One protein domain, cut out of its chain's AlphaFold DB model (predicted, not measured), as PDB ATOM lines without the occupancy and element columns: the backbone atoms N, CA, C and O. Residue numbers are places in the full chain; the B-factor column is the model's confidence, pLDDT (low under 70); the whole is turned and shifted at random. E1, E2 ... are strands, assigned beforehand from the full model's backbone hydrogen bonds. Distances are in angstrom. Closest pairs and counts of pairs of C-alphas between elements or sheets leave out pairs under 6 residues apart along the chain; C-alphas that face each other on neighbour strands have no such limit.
ATOM      1  N   ALA A  43      28.495  15.784 -37.983       65.12
ATOM      2  CA  ALA A  43      27.332  16.666 -38.002       65.12
ATOM      3  C   ALA A  43      27.392  17.604 -39.219       65.12
ATOM      4  O   ALA A  43      28.433  18.187 -39.517       65.12
ATOM      5  N   GLY A  44      26.273  17.739 -39.932       68.44
ATOM      6  CA  GLY A  44      26.089  18.736 -40.987       68.44
ATOM      7  C   GLY A  44      25.697  20.105 -40.421       68.44
ATOM      8  O   GLY A  44      26.108  21.130 -40.955       68.44
ATOM      9  N   GLY A  45      24.971  20.138 -39.302       74.81
ATOM     10  CA  GLY A  45      24.599  21.377 -38.626       74.81
ATOM     11  C   GLY A  45      23.854  21.135 -37.317       74.81
ATOM     12  O   GLY A  45      23.312  20.057 -37.088       74.81
ATOM     13  N   VAL A  46      23.833  22.156 -36.464       77.38
ATOM     14  CA  VAL A  46      22.998  22.230 -35.257       77.38
ATOM     15  C   VAL A  46      22.017  23.371 -35.458       77.38
ATOM     16  O   VAL A  46      22.403  24.400 -36.012       77.38
ATOM     17  N   LYS A  47      20.767  23.175 -35.055       79.12
ATOM     18  CA  LYS A  47      19.695  24.164 -35.111       79.12
ATOM     19  C   LYS A  47      19.107  24.319 -33.720       79.12
ATOM     20  O   LYS A  47      18.937  23.316 -33.025       79.12
ATOM     21  N   LEU A  48      18.825  25.556 -33.348       79.00
ATOM     22  CA  LEU A  48      18.165  25.904 -32.097       79.00
ATOM     23  C   LEU A  48      16.804  26.519 -32.414       79.00
ATOM     24  O   LEU A  48      16.681  27.293 -33.366       79.00
ATOM     25  N   GLY A  49      15.796  26.173 -31.626       75.88
ATOM     26  CA  GLY A  49      14.457  26.738 -31.734       75.88
ATOM     27  C   GLY A  49      13.528  26.126 -30.699       75.88
ATOM     28  O   GLY A  49      13.798  25.034 -30.225       75.88
ATOM     29  N   ASP A  50      12.470  26.841 -30.358       75.38
ATOM     30  CA  ASP A  50      11.374  26.358 -29.516       75.38
ATOM     31  C   ASP A  50      10.390  25.605 -30.427       75.38
ATOM     32  O   ASP A  50       9.663  26.225 -31.209       75.38
ATOM     33  N   TYR A  51      10.508  24.275 -30.500       80.12
ATOM     34  CA  TYR A  51       9.812  23.482 -31.519       80.12
ATOM     35  C   TYR A  51       8.375  23.142 -31.117       80.12
ATOM     36  O   TYR A  51       7.518  22.992 -31.996       80.12
ATOM     37  N   ASP A  52       8.105  22.996 -29.823       80.88
ATOM     38  CA  ASP A  52       6.778  22.704 -29.281       80.88
ATOM     39  C   ASP A  52       6.071  23.914 -28.644       80.88
ATOM     40  O   ASP A  52       4.927  23.760 -28.203       80.88
ATOM     41  N   ASP A  53       6.665  25.112 -28.745       72.81
ATOM     42  CA  ASP A  53       6.095  26.405 -28.324       72.81
ATOM     43  C   ASP A  53       5.833  26.446 -26.807       72.81
ATOM     44  O   ASP A  53       4.879  27.076 -26.333       72.81
ATOM     45  N   ASP A  54       6.647  25.718 -26.034       72.94
ATOM     46  CA  ASP A  54       6.564  25.654 -24.571       72.94
ATOM     47  C   ASP A  54       7.509  26.643 -23.868       72.94
ATOM     48  O   ASP A  54       7.340  26.947 -22.682       72.94
ATOM     49  N   GLY A  55       8.411  27.235 -24.647       69.88
ATOM     50  CA  GLY A  55       9.368  28.241 -24.242       69.88
ATOM     51  C   GLY A  55      10.807  27.731 -24.154       69.88
ATOM     52  O   GLY A  55      11.778  28.502 -24.130       69.88
ATOM     53  N   ASP A  56      10.983  26.421 -24.160       77.19
ATOM     54  CA  ASP A  56      12.253  25.780 -23.942       77.19
ATOM     55  C   ASP A  56      12.996  25.666 -25.281       77.19
ATOM     56  O   ASP A  56      12.577  24.988 -26.208       77.19
ATOM     57  N   ILE A  57      14.168  26.303 -25.413       78.06
ATOM     58  CA  ILE A  57      14.938  26.167 -26.663       78.06
ATOM     59  C   ILE A  57      15.439  24.731 -26.830       78.06
ATOM     60  O   ILE A  57      16.329  24.290 -26.095       78.06
ATOM     61  N   ASP A  58      14.914  24.052 -27.844       80.56
ATOM     62  CA  ASP A  58      15.294  22.715 -28.275       80.56
ATOM     63  C   ASP A  58      16.502  22.733 -29.207       80.56
ATOM     64  O   ASP A  58      16.910  23.758 -29.770       80.56
ATOM     65  N   LEU A  59      17.075  21.546 -29.410       82.12
ATOM     66  CA  LEU A  59      18.214  21.347 -30.291       82.12
ATOM     67  C   LEU A  59      17.933  20.258 -31.324       82.12
ATOM     68  O   LEU A  59      17.654  19.108 -30.992       82.12
ATOM     69  N   LEU A  60      18.114  20.594 -32.600       80.00
ATOM     70  CA  LEU A  60      18.125  19.634 -33.699       80.00
ATOM     71  C   LEU A  60      19.542  19.505 -34.264       80.00
ATOM     72  O   LEU A  60      20.124  20.454 -34.790       80.00
ATOM     73  N   LEU A  61      20.095  18.299 -34.196       79.19
ATOM     74  CA  LEU A  61      21.372  17.936 -34.793       79.19
ATOM     75  C   LEU A  61      21.128  17.262 -36.147       79.19
ATOM     76  O   LEU A  61      20.750  16.088 -36.217       79.19
ATOM     77  N   GLY A  62      21.387  18.004 -37.221       76.00
ATOM     78  CA  GLY A  62      21.384  17.493 -38.584       76.00
ATOM     79  C   GLY A  62      22.700  16.790 -38.896       76.00
ATOM     80  O   GLY A  62      23.770  17.402 -38.827       76.00
ATOM     81  N   ARG A  63      22.650  15.512 -39.270       75.44
ATOM     82  CA  ARG A  63      23.819  14.761 -39.746       75.44
ATOM     83  C   ARG A  63      23.773  14.670 -41.265       75.44
ATOM     84  O   ARG A  63      22.712  14.479 -41.857       75.44
ATOM     85  N   ALA A  64      24.923  14.864 -41.912       63.44
ATOM     86  CA  ALA A  64      25.002  14.665 -43.352       63.44
ATOM     87  C   ALA A  64      24.723  13.184 -43.613       63.44
ATOM     88  O   ALA A  64      25.421  12.335 -43.062       63.44
ATOM     89  N   GLY A  65      23.690  12.885 -44.400       58.00
ATOM     90  CA  GLY A  65      23.368  11.522 -44.808       58.00
ATOM     91  C   GLY A  65      24.482  10.967 -45.687       58.00
ATOM     92  O   GLY A  65      24.376  10.981 -46.909       58.00
ATOM     93  N   ASP A  66      25.579  10.528 -45.079       55.28
ATOM     94  CA  ASP A  66      26.491   9.610 -45.726       55.28
ATOM     95  C   ASP A  66      25.887   8.202 -45.694       55.28
ATOM     96  O   ASP A  66      24.927   7.897 -44.978       55.28
ATOM     97  N   SER A  67      26.417   7.339 -46.551       51.88
ATOM     98  CA  SER A  67      25.962   5.975 -46.832       51.88
ATOM     99  C   SER A  67      25.934   5.027 -45.615       51.88
ATOM    100  O   SER A  67      25.670   3.837 -45.786       51.88
ATOM    101  N   ALA A  68      26.174   5.528 -44.399       56.06
ATOM    102  CA  ALA A  68      26.173   4.791 -43.142       56.06
ATOM    103  C   ALA A  68      24.846   4.859 -42.352       56.06
ATOM    104  O   ALA A  68      24.766   4.276 -41.273       56.06
ATOM    105  N   GLY A  69      23.797   5.525 -42.854       56.72
ATOM    106  CA  GLY A  69      22.465   5.490 -42.223       56.72
ATOM    107  C   GLY A  69      22.380   6.240 -40.886       56.72
ATOM    108  O   GLY A  69      21.669   5.814 -39.978       56.72
ATOM    109  N   GLN A  70      23.120   7.341 -40.749       65.62
ATOM    110  CA  GLN A  70      23.121   8.159 -39.536       65.62
ATOM    111  C   GLN A  70      21.784   8.900 -39.372       65.62
ATOM    112  O   GLN A  70      21.313   9.552 -40.303       65.62
ATOM    113  N   ALA A  71      21.176   8.808 -38.187       70.31
ATOM    114  CA  ALA A  71      19.941   9.519 -37.866       70.31
ATOM    115  C   ALA A  71      20.216  10.976 -37.458       70.31
ATOM    116  O   ALA A  71      21.247  11.281 -36.854       70.31
ATOM    117  N   ASN A  72      19.261  11.862 -37.746       75.38
ATOM    118  CA  ASN A  72      19.189  13.168 -37.093       75.38
ATOM    119  C   ASN A  72      18.727  12.979 -35.645       75.38
ATOM    120  O   ASN A  72      17.953  12.064 -35.357       75.38
ATOM    121  N   TYR A  73      19.172  13.859 -34.753       76.56
ATOM    122  CA  TYR A  73      18.775  13.823 -33.348       76.56
ATOM    123  C   TYR A  73      18.025  15.093 -32.980       76.56
ATOM    124  O   TYR A  73      18.520  16.190 -33.227       76.56
ATOM    125  N   TYR A  74      16.856  14.920 -32.377       80.81
ATOM    126  CA  TYR A  74      16.098  15.979 -31.728       80.81
ATOM    127  C   TYR A  74      16.262  15.835 -30.219       80.81
ATOM    128  O   TYR A  74      16.063  14.747 -29.672       80.81
ATOM    129  N   PHE A  75      16.640  16.922 -29.567       80.75
ATOM    130  CA  PHE A  75      16.780  17.019 -28.127       80.75
ATOM    131  C   PHE A  75      15.766  18.040 -27.644       80.75
ATOM    132  O   PHE A  75      15.982  19.239 -27.812       80.75
ATOM    133  N   SER A  76      14.681  17.533 -27.058       82.44
ATOM    134  CA  SER A  76      13.723  18.376 -26.356       82.44
ATOM    135  C   SER A  76      14.359  18.890 -25.071       82.44
ATOM    136  O   SER A  76      14.914  18.110 -24.281       82.44
ATOM    137  N   ASN A  77      14.315  20.200 -24.891       78.50
ATOM    138  CA  ASN A  77      14.625  20.818 -23.622       78.50
ATOM    139  C   ASN A  77      13.409  20.646 -22.700       78.50
ATOM    140  O   ASN A  77      12.272  20.772 -23.114       78.50
ATOM    141  N   THR A  78      13.652  20.214 -21.464       79.31
ATOM    142  CA  THR A  78      12.595  19.878 -20.484       79.31
ATOM    143  C   THR A  78      12.857  20.606 -19.167       79.31
ATOM    144  O   THR A  78      12.745  20.059 -18.061       79.31
ATOM    145  N   GLY A  79      13.353  21.836 -19.285       70.25
ATOM    146  CA  GLY A  79      13.914  22.608 -18.193       70.25
ATOM    147  C   GLY A  79      12.821  23.175 -17.297       70.25
ATOM    148  O   GLY A  79      12.111  24.096 -17.648       70.25
ATOM    149  N   THR A  80      12.737  22.730 -16.047       65.31
ATOM    150  CA  THR A  80      11.667  23.190 -15.129       65.31
ATOM    151  C   THR A  80      11.917  24.551 -14.459       65.31
ATOM    152  O   THR A  80      11.113  24.994 -13.640       65.31
ATOM    153  N   ALA A  81      13.039  25.210 -14.760       63.12
ATOM    154  CA  ALA A  81      13.474  26.464 -14.132       63.12
ATOM    155  C   ALA A  81      13.780  27.550 -15.169       63.12
ATOM    156  O   ALA A  81      14.741  28.312 -15.023       63.12
ATOM    157  N   LEU A  82      13.003  27.591 -16.243       65.56
ATOM    158  CA  LEU A  82      13.173  28.599 -17.270       65.56
ATOM    159  C   LEU A  82      12.502  29.875 -16.782       65.56
ATOM    160  O   LEU A  82      11.355  29.886 -16.339       65.56
ATOM    161  N   GLY A  83      13.301  30.937 -16.702       76.88
ATOM    162  CA  GLY A  83      12.778  32.257 -16.391       76.88
ATOM    163  C   GLY A  83      11.809  32.718 -17.477       76.88
ATOM    164  O   GLY A  83      11.493  32.010 -18.424       76.88
ATOM    165  N   ASN A  84      11.377  33.960 -17.374       88.56
ATOM    166  CA  ASN A  84      10.577  34.595 -18.402       88.56
ATOM    167  C   ASN A  84      11.347  34.676 -19.727       88.56
ATOM    168  O   ASN A  84      12.569  34.857 -19.735       88.56
ATOM    169  N   GLN A  85      10.611  34.662 -20.835       88.94
ATOM    170  CA  GLN A  85      11.146  34.842 -22.182       88.94
ATOM    171  C   GLN A  85      10.254  35.722 -23.046       88.94
ATOM    172  O   GLN A  85       9.086  35.934 -22.718       88.94
ATOM    173  N   ILE A  86      10.799  36.173 -24.171       92.19
ATOM    174  CA  ILE A  86      10.046  36.750 -25.283       92.19
ATOM    175  C   ILE A  86      10.558  36.183 -26.608       92.19
ATOM    176  O   ILE A  86      11.731  35.816 -26.720       92.19
ATOM    177  N   THR A  87       9.694  36.197 -27.614       92.75
ATOM    178  CA  THR A  87      10.040  35.887 -29.004       92.75
ATOM    179  C   THR A  87       9.985  37.174 -29.814       92.75
ATOM    180  O   THR A  87       9.054  37.957 -29.660       92.75
ATOM    181  N   VAL A  88      10.965  37.425 -30.677       95.31
ATOM    182  CA  VAL A  88      10.994  38.581 -31.582       95.31
ATOM    183  C   VAL A  88      10.850  38.092 -33.017       95.31
ATOM    184  O   VAL A  88      11.623  37.248 -33.472       95.31
ATOM    185  N   ALA A  89       9.864  38.638 -33.722       94.44
ATOM    186  CA  ALA A  89       9.646  38.450 -35.151       94.44
ATOM    187  C   ALA A  89       9.850  39.788 -35.867       94.44
ATOM    188  O   ALA A  89       9.467  40.835 -35.341       94.44
ATOM    189  N   LEU A  90      10.444  39.751 -37.057       95.00
ATOM    190  CA  LEU A  90      10.713  40.940 -37.858       95.00
ATOM    191  C   LEU A  90       9.810  40.968 -39.090       95.00
ATOM    192  O   LEU A  90       9.581  39.932 -39.713       95.00
ATOM    193  N   ASP A  91       9.329  42.159 -39.424       91.38
ATOM    194  CA  ASP A  91       8.571  42.442 -40.639       91.38
ATOM    195  C   ASP A  91       9.172  43.684 -41.295       91.38
ATOM    196  O   ASP A  91       9.090  44.780 -40.745       91.38
ATOM    197  N   ALA A  92       9.811  43.531 -42.454       84.19
ATOM    198  CA  ALA A  92      10.350  44.689 -43.165       84.19
ATOM    199  C   ALA A  92       9.249  45.641 -43.646       84.19
ATOM    200  O   ALA A  92       9.554  46.758 -44.042       84.19
ATOM    201  N   ASN A  93       7.979  45.226 -43.664       82.88
ATOM    202  CA  ASN A  93       6.831  46.062 -43.999       82.88
ATOM    203  C   ASN A  93       7.025  46.821 -45.330       82.88
ATOM    204  O   ASN A  93       6.630  47.975 -45.506       82.88
ATOM    205  N   GLY A  94       7.698  46.171 -46.285       67.44
ATOM    206  CA  GLY A  94       8.048  46.753 -47.573       67.44
ATOM    207  C   GLY A  94       9.117  47.854 -47.542       67.44
ATOM    208  O   GLY A  94       9.257  48.532 -48.547       67.44
ATOM    209  N   SER A  95       9.899  48.042 -46.483       68.94
ATOM    210  CA  SER A  95      10.932  49.092 -46.371       68.94
ATOM    211  C   SER A  95      12.153  48.920 -47.294       68.94
ATOM    212  O   SER A  95      13.056  49.756 -47.307       68.94
ATOM    213  N   GLY A  96      12.209  47.835 -48.071       68.00
ATOM    214  CA  GLY A  96      13.368  47.471 -48.889       68.00
ATOM    215  C   GLY A  96      14.410  46.634 -48.142       68.00
ATOM    216  O   GLY A  96      15.273  46.040 -48.792       68.00
ATOM    217  N   ASN A  97      14.294  46.509 -46.816       81.31
ATOM    218  CA  ASN A  97      15.005  45.490 -46.051       81.31
ATOM    219  C   ASN A  97      14.465  44.074 -46.364       81.31
ATOM    220  O   ASN A  97      13.358  43.928 -46.891       81.31
ATOM    221  N   PRO A  98      15.233  43.002 -46.086       84.50
ATOM    222  CA  PRO A  98      14.750  41.633 -46.253       84.50
ATOM    223  C   PRO A  98      13.508  41.385 -45.395       84.50
ATOM    224  O   PRO A  98      13.553  41.657 -44.202       84.50
ATOM    225  N   GLU A  99      12.448  40.819 -45.979       85.31
ATOM    226  CA  GLU A  99      11.116  40.691 -45.351       85.31
ATOM    227  C   GLU A  99      11.146  40.131 -43.924       85.31
ATOM    228  O   GLU A  99      10.501  40.658 -43.029       85.31
ATOM    229  N   LEU A 100      11.947  39.086 -43.712       89.06
ATOM    230  CA  LEU A 100      12.084  38.393 -42.428       89.06
ATOM    231  C   LEU A 100      13.329  38.849 -41.650       89.06
ATOM    232  O   LEU A 100      13.779  38.179 -40.729       89.06
ATOM    233  N   GLY A 101      13.919  39.973 -42.057       90.69
ATOM    234  CA  GLY A 101      15.006  40.654 -41.371       90.69
ATOM    235  C   GLY A 101      16.383  40.000 -41.478       90.69
ATOM    236  O   GLY A 101      17.239  40.323 -40.667       90.69
ATOM    237  N   ASN A 102      16.646  39.108 -42.443       91.25
ATOM    238  CA  ASN A 102      17.976  38.498 -42.616       91.25
ATOM    239  C   ASN A 102      19.099  39.557 -42.618       91.25
ATOM    240  O   ASN A 102      19.102  40.471 -43.439       91.25
ATOM    241  N   GLY A 103      20.076  39.403 -41.723       90.44
ATOM    242  CA  GLY A 103      21.168  40.354 -41.505       90.44
ATOM    243  C   GLY A 103      20.883  41.443 -40.463       90.44
ATOM    244  O   GLY A 103      21.811  42.157 -40.088       90.44
ATOM    245  N   ALA A 104      19.649  41.567 -39.964       94.12
ATOM    246  CA  ALA A 104      19.310  42.490 -38.887       94.12
ATOM    247  C   ALA A 104      19.935  42.046 -37.557       94.12
ATOM    248  O   ALA A 104      20.026  40.850 -37.253       94.12
ATOM    249  N   ARG A 105      20.334  43.027 -36.742       96.31
ATOM    250  CA  ARG A 105      20.801  42.831 -35.367       96.31
ATOM    251  C   ARG A 105      19.681  43.191 -34.404       96.31
ATOM    252  O   ARG A 105      19.265  44.345 -34.357       96.31
ATOM    253  N   VAL A 106      19.259  42.235 -33.589       97.56
ATOM    254  CA  VAL A 106      18.232  42.424 -32.564       97.56
ATOM    255  C   VAL A 106      18.888  42.468 -31.193       97.56
ATOM    256  O   VAL A 106      19.593  41.536 -30.802       97.56
ATOM    257  N   THR A 107      18.646  43.549 -30.460       98.12
ATOM    258  CA  THR A 107      19.083  43.736 -29.077       98.12
ATOM    259  C   THR A 107      17.863  43.723 -28.167       98.12
ATOM    260  O   THR A 107      16.968  44.546 -28.324       98.12
ATOM    261  N   VAL A 108      17.834  42.822 -27.187       97.81
ATOM    262  CA  VAL A 108      16.792  42.775 -26.154       97.81
ATOM    263  C   VAL A 108      17.393  43.156 -24.814       97.81
ATOM    264  O   VAL A 108      18.369  42.554 -24.371       97.81
ATOM    265  N   THR A 109      16.795  44.135 -24.145       97.75
ATOM    266  CA  THR A 109      17.219  44.618 -22.830       97.75
ATOM    267  C   THR A 109      16.131  44.331 -21.796       97.75
ATOM    268  O   THR A 109      15.129  45.046 -21.748       97.75
ATOM    269  N   PRO A 110      16.295  43.301 -20.945       96.81
ATOM    270  CA  PRO A 110      15.399  43.064 -19.819       96.81
ATOM    271  C   PRO A 110      15.414  44.242 -18.841       96.81
ATOM    272  O   PRO A 110      16.472  44.820 -18.579       96.81
ATOM    273  N   ALA A 111      14.273  44.566 -18.235       96.25
ATOM    274  CA  ALA A 111      14.197  45.614 -17.220       96.25
ATOM    275  C   ALA A 111      15.132  45.304 -16.034       96.25
ATOM    276  O   ALA A 111      14.934  44.334 -15.303       96.25
ATOM    277  N   GLY A 112      16.164  46.135 -15.850       91.25
ATOM    278  CA  GLY A 112      17.194  45.936 -14.822       91.25
ATOM    279  C   GLY A 112      18.179  44.793 -15.104       91.25
ATOM    280  O   GLY A 112      18.958  44.443 -14.218       91.25
ATOM    281  N   GLY A 113      18.149  44.208 -16.306       89.81
ATOM    282  CA  GLY A 113      19.067  43.164 -16.756       89.81
ATOM    283  C   GLY A 113      20.115  43.666 -17.752       89.81
ATOM    284  O   GLY A 113      20.191  44.850 -18.075       89.81
ATOM    285  N   THR A 114      20.937  42.739 -18.241       90.75
ATOM    286  CA  THR A 114      21.958  43.016 -19.261       90.75
ATOM    287  C   THR A 114      21.366  42.844 -20.664       90.75
ATOM    288  O   THR A 114      20.657  41.856 -20.882       90.75
ATOM    289  N   PRO A 115      21.679  43.735 -21.623       93.44
ATOM    290  CA  PRO A 115      21.304  43.553 -23.019       93.44
ATOM    291  C   PRO A 115      21.836  42.241 -23.605       93.44
ATOM    292  O   PRO A 115      22.974  41.843 -23.349       93.44
ATOM    293  N   GLN A 116      21.015  41.596 -24.423       93.44
ATOM    294  CA  GLN A 116      21.339  40.399 -25.190       93.44
ATOM    295  C   GLN A 116      21.213  40.714 -26.671       93.44
ATOM    296  O   GLN A 116      20.320  41.456 -27.065       93.44
ATOM    297  N   VAL A 117      22.090  40.142 -27.492       94.25
ATOM    298  CA  VAL A 117      22.130  40.413 -28.931       94.25
ATOM    299  C   VAL A 117      22.034  39.105 -29.697       94.25
ATOM    300  O   VAL A 117      22.771  38.164 -29.407       94.25
ATOM    301  N   GLN A 118      21.160  39.070 -30.698       92.62
ATOM    302  CA  GLN A 118      21.109  38.023 -31.716       92.62
ATOM    303  C   GLN A 118      21.025  38.653 -33.108       92.62
ATOM    304  O   GLN A 118      20.681  39.826 -33.258       92.62
ATOM    305  N   TYR A 119      21.363  37.871 -34.127       92.38
ATOM    306  CA  TYR A 119      21.247  38.263 -35.528       92.38
ATOM    307  C   TYR A 119      20.280  37.314 -36.218       92.38
ATOM    308  O   TYR A 119      20.318  36.112 -35.955       92.38
ATOM    309  N   VAL A 120      19.455  37.833 -37.125       91.25
ATOM    310  CA  VAL A 120      18.694  36.958 -38.020       91.25
ATOM    311  C   VAL A 120      19.638  36.453 -39.104       91.25
ATOM    312  O   VAL A 120      20.096  37.219 -39.953       91.25
ATOM    313  N   ASP A 121      19.946  35.161 -39.071       84.38
ATOM    314  CA  ASP A 121      20.868  34.541 -40.018       84.38
ATOM    315  C   ASP A 121      20.146  34.040 -41.289       84.38
ATOM    316  O   ASP A 121      19.025  33.524 -41.262       84.38
ATOM    317  N   GLY A 122      20.813  34.185 -42.434       72.31
ATOM    318  CA  GLY A 122      20.407  33.624 -43.723       72.31
ATOM    319  C   GLY A 122      20.967  32.224 -43.998       72.31
ATOM    320  O   GLY A 122      20.568  31.601 -44.982       72.31
ATOM    321  N   GLY A 123      21.875  31.712 -43.161       74.56
ATOM    322  CA  GLY A 123      22.398  30.355 -43.287       74.56
ATOM    323  C   GLY A 123      23.326  29.955 -42.144       74.56
ATOM    324  O   GLY A 123      24.479  30.373 -42.101       74.56
ATOM    325  N   SER A 124      22.860  29.042 -41.292       69.81
ATOM    326  CA  SER A 124      23.626  28.530 -40.159       69.81
ATOM    327  C   SER A 124      23.845  27.018 -40.264       69.81
ATOM    328  O   SER A 124      22.915  26.208 -40.327       69.81
ATOM    329  N   GLY A 125      25.114  26.608 -40.260       66.62
ATOM    330  CA  GLY A 125      25.516  25.222 -40.525       66.62
ATOM    331  C   GLY A 125      25.525  24.865 -42.019       66.62
ATOM    332  O   GLY A 125      25.256  25.688 -42.894       66.62
ATOM    333  N   ARG A 126      25.887  23.622 -42.356       69.25
ATOM    334  CA  ARG A 126      26.025  23.190 -43.753       69.25
ATOM    335  C   ARG A 126      24.656  22.882 -44.364       69.25
ATOM    336  O   ARG A 126      24.121  21.798 -44.162       69.25
ATOM    337  N   GLY A 127      24.147  23.807 -45.178       67.06
ATOM    338  CA  GLY A 127      22.892  23.629 -45.921       67.06
ATOM    339  C   GLY A 127      21.649  23.710 -45.035       67.06
ATOM    340  O   GLY A 127      20.697  22.961 -45.236       67.06
ATOM    341  N   SER A 128      21.673  24.565 -44.014       70.38
ATOM    342  CA  SER A 128      20.549  24.780 -43.099       70.38
ATOM    343  C   SER A 128      20.462  26.251 -42.674       70.38
ATOM    344  O   SER A 128      21.377  27.027 -42.936       70.38
ATOM    345  N   GLN A 129      19.354  26.622 -42.035       74.75
ATOM    346  CA  GLN A 129      19.069  27.966 -41.527       74.75
ATOM    347  C   GLN A 129      18.389  27.843 -40.155       74.75
ATOM    348  O   GLN A 129      17.568  26.941 -39.985       74.75
ATOM    349  N   ASP A 130      18.756  28.681 -39.184       76.62
ATOM    350  CA  ASP A 130      18.045  28.772 -37.899       76.62
ATOM    351  C   ASP A 130      16.698  29.481 -38.062       76.62
ATOM    352  O   ASP A 130      16.409  30.082 -39.099       76.62
ATOM    353  N   SER A 131      15.861  29.392 -37.028       81.06
ATOM    354  CA  SER A 131      14.601  30.126 -36.986       81.06
ATOM    355  C   SER A 131      14.837  31.631 -37.149       81.06
ATOM    356  O   SER A 131      15.748  32.200 -36.551       81.06
ATOM    357  N   GLN A 132      13.977  32.284 -37.930       84.75
ATOM    358  CA  GLN A 132      13.933  33.748 -38.028       84.75
ATOM    359  C   GLN A 132      13.164  34.381 -36.854       84.75
ATOM    360  O   GLN A 132      13.177  35.598 -36.694       84.75
ATOM    361  N   PHE A 133      12.526  33.556 -36.018       88.69
ATOM    362  CA  PHE A 133      11.938  33.959 -34.747       88.69
ATOM    363  C   PHE A 133      13.001  33.843 -33.657       88.69
ATOM    364  O   PHE A 133      13.424  32.741 -33.300       88.69
ATOM    365  N   LEU A 134      13.451  34.984 -33.146       90.44
ATOM    366  CA  LEU A 134      14.545  35.047 -32.185       90.44
ATOM    367  C   LEU A 134      14.002  34.964 -30.764       90.44
ATOM    368  O   LEU A 134      13.177  35.779 -30.360       90.44
ATOM    369  N   SER A 135      14.490  34.002 -29.991       89.69
ATOM    370  CA  SER A 135      14.035  33.788 -28.616       89.69
ATOM    371  C   SER A 135      15.033  34.357 -27.617       89.69
ATOM    372  O   SER A 135      16.227  34.059 -27.686       89.69
ATOM    373  N   PHE A 136      14.551  35.157 -26.665       90.75
ATOM    374  CA  PHE A 136      15.367  35.801 -25.638       90.75
ATOM    375  C   PHE A 136      14.840  35.479 -24.243       90.75
ATOM    376  O   PHE A 136      13.703  35.807 -23.902       90.75
ATOM    377  N   GLY A 137      15.694  34.903 -23.395       89.62
ATOM    378  CA  GLY A 137      15.391  34.735 -21.976       89.62
ATOM    379  C   GLY A 137      15.584  36.053 -21.226       89.62
ATOM    380  O   GLY A 137      16.684  36.597 -21.209       89.62
ATOM    381  N   ILE A 138      14.550  36.560 -20.560       91.25
ATOM    382  CA  ILE A 138      14.576  37.824 -19.802       91.25
ATOM    383  C   ILE A 138      14.665  37.604 -18.277       91.25
ATOM    384  O   ILE A 138      14.621  38.551 -17.491       91.25
ATOM    385  N   GLY A 139      14.841  36.354 -17.836       89.38
ATOM    386  CA  GLY A 139      15.073  36.007 -16.432       89.38
ATOM    387  C   GLY A 139      13.839  36.267 -15.569       89.38
ATOM    388  O   GLY A 139      12.757  35.798 -15.881       89.38
ATOM    389  N   SER A 140      13.974  37.007 -14.470       91.44
ATOM    390  CA  SER A 140      12.825  37.408 -13.640       91.44
ATOM    391  C   SER A 140      12.229  38.764 -14.033       91.44
ATOM    392  O   SER A 140      11.341  39.261 -13.337       91.44
ATOM    393  N   ALA A 141      12.716  39.393 -15.110       94.00
ATOM    394  CA  ALA A 141      12.226  40.695 -15.538       94.00
ATOM    395  C   ALA A 141      10.757  40.605 -15.975       94.00
ATOM    396  O   ALA A 141      10.354  39.673 -16.672       94.00
ATOM    397  N   ALA A 142       9.958  41.587 -15.555       95.69
ATOM    398  CA  ALA A 142       8.545  41.681 -15.922       95.69
ATOM    399  C   ALA A 142       8.334  42.275 -17.322       95.69
ATOM    400  O   ALA A 142       7.255  42.125 -17.888       95.69
ATOM    401  N   THR A 143       9.347  42.959 -17.856       97.38
ATOM    402  CA  THR A 143       9.341  43.531 -19.198       97.38
ATOM    403  C   THR A 143      10.738  43.505 -19.813       97.38
ATOM    404  O   THR A 143      11.742  43.442 -19.094       97.38
ATOM    405  N   ALA A 144      10.803  43.618 -21.135       97.69
ATOM    406  CA  ALA A 144      12.027  43.892 -21.873       97.69
ATOM    407  C   ALA A 144      11.770  44.861 -23.033       97.69
ATOM    408  O   ALA A 144      10.681  44.877 -23.605       97.69
ATOM    409  N   ASP A 145      12.783  45.646 -23.375       97.94
ATOM    410  CA  ASP A 145      12.773  46.511 -24.552       97.94
ATOM    411  C   ASP A 145      13.544  45.835 -25.689       97.94
ATOM    412  O   ASP A 145      14.537  45.143 -25.451       97.94
ATOM    413  N   VAL A 146      13.084  46.026 -26.920       98.19
ATOM    414  CA  VAL A 146      13.630  45.438 -28.145       98.19
ATOM    415  C   VAL A 146      14.080  46.565 -29.069       98.19
ATOM    416  O   VAL A 146      13.309  47.478 -29.355       98.19
ATOM    417  N   GLU A 147      15.310  46.486 -29.563       97.69
ATOM    418  CA  GLU A 147      15.874  47.353 -30.600       97.69
ATOM    419  C   GLU A 147      16.318  46.490 -31.784       97.69
ATOM    420  O   GLU A 147      16.977  45.465 -31.601       97.69
ATOM    421  N   VAL A 148      15.982  46.907 -33.000       96.44
ATOM    422  CA  VAL A 148      16.338  46.223 -34.244       96.44
ATOM    423  C   VAL A 148      17.134  47.188 -35.106       96.44
ATOM    424  O   VAL A 148      16.586  48.185 -35.557       96.44
ATOM    425  N   LEU A 149      18.410  46.888 -35.350       92.44
ATOM    426  CA  LEU A 149      19.198  47.542 -36.394       92.44
ATOM    427  C   LEU A 149      19.053  46.734 -37.686       92.44
ATOM    428  O   LEU A 149      19.542  45.601 -37.766       92.44
ATOM    429  N   TRP A 150      18.411  47.322 -38.686       89.94
ATOM    430  CA  TRP A 150      18.185  46.703 -39.987       89.94
ATOM    431  C   TRP A 150      19.433  46.757 -40.888       89.94
ATOM    432  O   TRP A 150      20.334  47.567 -40.646       89.94
ATOM    433  N   PRO A 151      19.523  45.910 -41.936       85.50
ATOM    434  CA  PRO A 151      20.667  45.888 -42.855       85.50
ATOM    435  C   PRO A 151      20.981  47.224 -43.540       85.50
ATOM    436  O   PRO A 151      22.142  47.483 -43.860       85.50
ATOM    437  N   ASP A 152      19.975  48.070 -43.763       75.56
ATOM    438  CA  ASP A 152      20.143  49.412 -44.325       75.56
ATOM    439  C   ASP A 152      20.605  50.471 -43.303       75.56
ATOM    440  O   ASP A 152      20.879  51.612 -43.674       75.56
ATOM    441  N   GLY A 153      20.741  50.089 -42.030       80.38
ATOM    442  CA  GLY A 153      21.193  50.944 -40.937       80.38
ATOM    443  C   GLY A 153      20.076  51.652 -40.169       80.38
ATOM    444  O   GLY A 153      20.380  52.362 -39.207       80.38
ATOM    445  N   THR A 154      18.810  51.473 -40.550       79.38
ATOM    446  CA  THR A 154      17.667  52.018 -39.802       79.38
ATOM    447  C   THR A 154      17.439  51.269 -38.481       79.38
ATOM    448  O   THR A 154      17.901  50.138 -38.313       79.38
ATOM    449  N   VAL A 155      16.775  51.908 -37.506       87.31
ATOM    450  CA  VAL A 155      16.622  51.369 -36.139       87.31
ATOM    451  C   VAL A 155      15.173  51.401 -35.676       87.31
ATOM    452  O   VAL A 155      14.644  52.466 -35.366       87.31
ATOM    453  N   SER A 156      14.531  50.238 -35.592       89.50
ATOM    454  CA  SER A 156      13.169  50.104 -35.053       89.50
ATOM    455  C   SER A 156      13.215  49.672 -33.591       89.50
ATOM    456  O   SER A 156      14.192  49.076 -33.137       89.50
ATOM    457  N   SER A 157      12.156  49.953 -32.831       93.56
ATOM    458  CA  SER A 157      12.089  49.539 -31.428       93.56
ATOM    459  C   SER A 157      10.680  49.180 -30.975       93.56
ATOM    460  O   SER A 157       9.689  49.686 -31.496       93.56
ATOM    461  N   ALA A 158      10.604  48.315 -29.969       93.12
ATOM    462  CA  ALA A 158       9.395  48.014 -29.218       93.12
ATOM    463  C   ALA A 158       9.734  48.028 -27.726       93.12
ATOM    464  O   ALA A 158      10.752  47.482 -27.313       93.12
ATOM    465  N   VAL A 159       8.891  48.653 -26.906       95.25
ATOM    466  CA  VAL A 159       9.148  48.826 -25.468       95.25
ATOM    467  C   VAL A 159       8.156  48.035 -24.628       95.25
ATOM    468  O   VAL A 159       6.988  47.901 -24.994       95.25
ATOM    469  N   GLY A 160       8.604  47.550 -23.473       94.50
ATOM    470  CA  GLY A 160       7.721  46.942 -22.481       94.50
ATOM    471  C   GLY A 160       7.145  45.574 -22.868       94.50
ATOM    472  O   GLY A 160       6.047  45.240 -22.421       94.50
ATOM    473  N   ALA A 161       7.855  44.778 -23.670       96.69
ATOM    474  CA  ALA A 161       7.439  43.423 -24.023       96.69
ATOM    475  C   ALA A 161       7.316  42.544 -22.771       96.69
ATOM    476  O   ALA A 161       8.251  42.462 -21.975       96.69
ATOM    477  N   THR A 162       6.169  41.892 -22.590       96.12
ATOM    478  CA  THR A 162       5.877  41.055 -21.417       96.12
ATOM    479  C   THR A 162       6.283  39.594 -21.635       96.12
ATOM    480  O   THR A 162       6.302  39.145 -22.781       96.12
ATOM    481  N   PRO A 163       6.538  38.819 -20.564       93.44
ATOM    482  CA  PRO A 163       6.825  37.388 -20.654       93.44
ATOM    483  C   PRO A 163       5.817  36.617 -21.522       93.44
ATOM    484  O   PRO A 163       4.612  36.838 -21.407       93.44
ATOM    485  N   GLY A 164       6.318  35.715 -22.368       88.62
ATOM    486  CA  GLY A 164       5.533  34.881 -23.284       88.62
ATOM    487  C   GLY A 164       5.019  35.606 -24.533       88.62
ATOM    488  O   GLY A 164       4.279  35.020 -25.316       88.62
ATOM    489  N   ALA A 165       5.364  36.883 -24.729       91.06
ATOM    490  CA  ALA A 165       4.936  37.622 -25.909       91.06
ATOM    491  C   ALA A 165       5.789  37.287 -27.139       91.06
ATOM    492  O   ALA A 165       7.021  37.264 -27.068       91.06
ATOM    493  N   THR A 166       5.120  37.173 -28.286       92.75
ATOM    494  CA  THR A 166       5.743  37.342 -29.602       92.75
ATOM    495  C   THR A 166       5.659  38.811 -29.997       92.75
ATOM    496  O   THR A 166       4.583  39.339 -30.283       92.75
ATOM    497  N   VAL A 167       6.801  39.484 -29.985       95.00
ATOM    498  CA  VAL A 167       6.971  40.888 -30.348       95.00
ATOM    499  C   VAL A 167       7.241  40.971 -31.844       95.00
ATOM    500  O   VAL A 167       8.335  40.643 -32.300       95.00
ATOM    501  N   LEU A 168       6.247  41.416 -32.611       94.31
ATOM    502  CA  LEU A 168       6.446  41.780 -34.010       94.31
ATOM    503  C   LEU A 168       7.031  43.195 -34.077       94.31
ATOM    504  O   LEU A 168       6.358  44.153 -33.696       94.31
ATOM    505  N   VAL A 169       8.270  43.323 -34.550       93.69
ATOM    506  CA  VAL A 169       8.897  44.622 -34.816       93.69
ATOM    507  C   VAL A 169       8.867  44.862 -36.318       93.69
ATOM    508  O   VAL A 169       9.588  44.209 -37.075       93.69
ATOM    509  N   ALA A 170       8.009  45.789 -36.733       88.75
ATOM    510  CA  ALA A 170       7.937  46.231 -38.114       88.75
ATOM    511  C   ALA A 170       8.982  47.322 -38.385       88.75
ATOM    512  O   ALA A 170       9.205  48.194 -37.541       88.75
ATOM    513  N   ASP A 171       9.590  47.293 -39.567       83.81
ATOM    514  CA  ASP A 171      10.335  48.427 -40.094       83.81
ATOM    515  C   ASP A 171       9.348  49.491 -40.590       83.81
ATOM    516  O   ASP A 171       8.852  49.468 -41.718       83.81
TER     517      ASP A 171
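What this domain is: This is residues 43 to 171 of the 298 residues of the protein "UnbV_ASPIC domain-containing protein" of bacterium (UniProt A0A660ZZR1). Two lobes lie side by side: a sandwich in which the sheet E6 E5 E8 E9 packs face to face on the sheet E7 E4 E10, and a small three-stranded sheet, E1 E2 E3, which reaches away from the sandwich along the longest axis. The long link of residues 120 to 133 loops out from the sandwich toward E1 and returns. The printed part has 129 residues with no named helix and ten named strands, E1 to E10 along the chain; the class is all strand, though under half of the residues are in named elements. The first two sheets are in turn antiparallel and mixed, and the third is antiparallel. The whole is compact, with a radius of gyration of the C-alphas of 16.1 A, yet flat, spanning 50 by 40 by 21 A.

How they stand to each other: Start at E1, residues 45 to 49, E2, residues 58 to 62, and E3, residues 73 to 75: they form a meander, each strand the antiparallel neighbour of the one before. Look at N 47 and O 60, 2.8 A apart, and at N 61 and O 73, 2.8 A, both within hydrogen-bond range. Next comes E4, residues 84 to 91, the inner strand between E7, residues 134 to 139, and E10, residues 166 to 170. E7 is antiparallel to E4, with N 88 and O 134 at 2.8 A; E10 is parallel to it, with N 167 and O 87 at 2.7 A. E5, residues 105 to 110, and E6, residues 116 to 119, form a hairpin, with N 106 and O 118 at 2.8 A. E8, residues 144 to 149, is antiparallel to E5, with N 107 and O 147 at 2.8 A, and forms a hairpin with E9, residues 155 to 161, with N 146 and O 158 at 2.8 A. The parts of the sandwich's two sheets that face each other are 8.1 A centre to centre, and the strands of the one sheet stand at 22 degrees to those of the other. The closest C-alphas of E1 and E7 are those of Gly 49 and Ser 135, 7.7 A apart.

Where its parts are: Find C-alpha 45 at (24.599, 21.377, -38.626), where E1 begins. E4, the longest strand, runs 23.7 A from C-alpha 84 at (10.577, 34.595, -18.402). E5 measures 16.5 A, E7 15.8 A, E8 16.6 A and E9 17.2 A. E10 ends at C-alpha 170, (7.937, 46.231, -38.114).

The domain as a whole: The C-alphas of Ser 67 and Gly 112, the two farthest apart, are 51.9 A apart. The printed part has no cut. The links E4 to E5 and E6 to E7 are long. Mean pLDDT of the printed part is 83.4; look for values under 70 at, among others, residues 64 to 70 and 124 to 127.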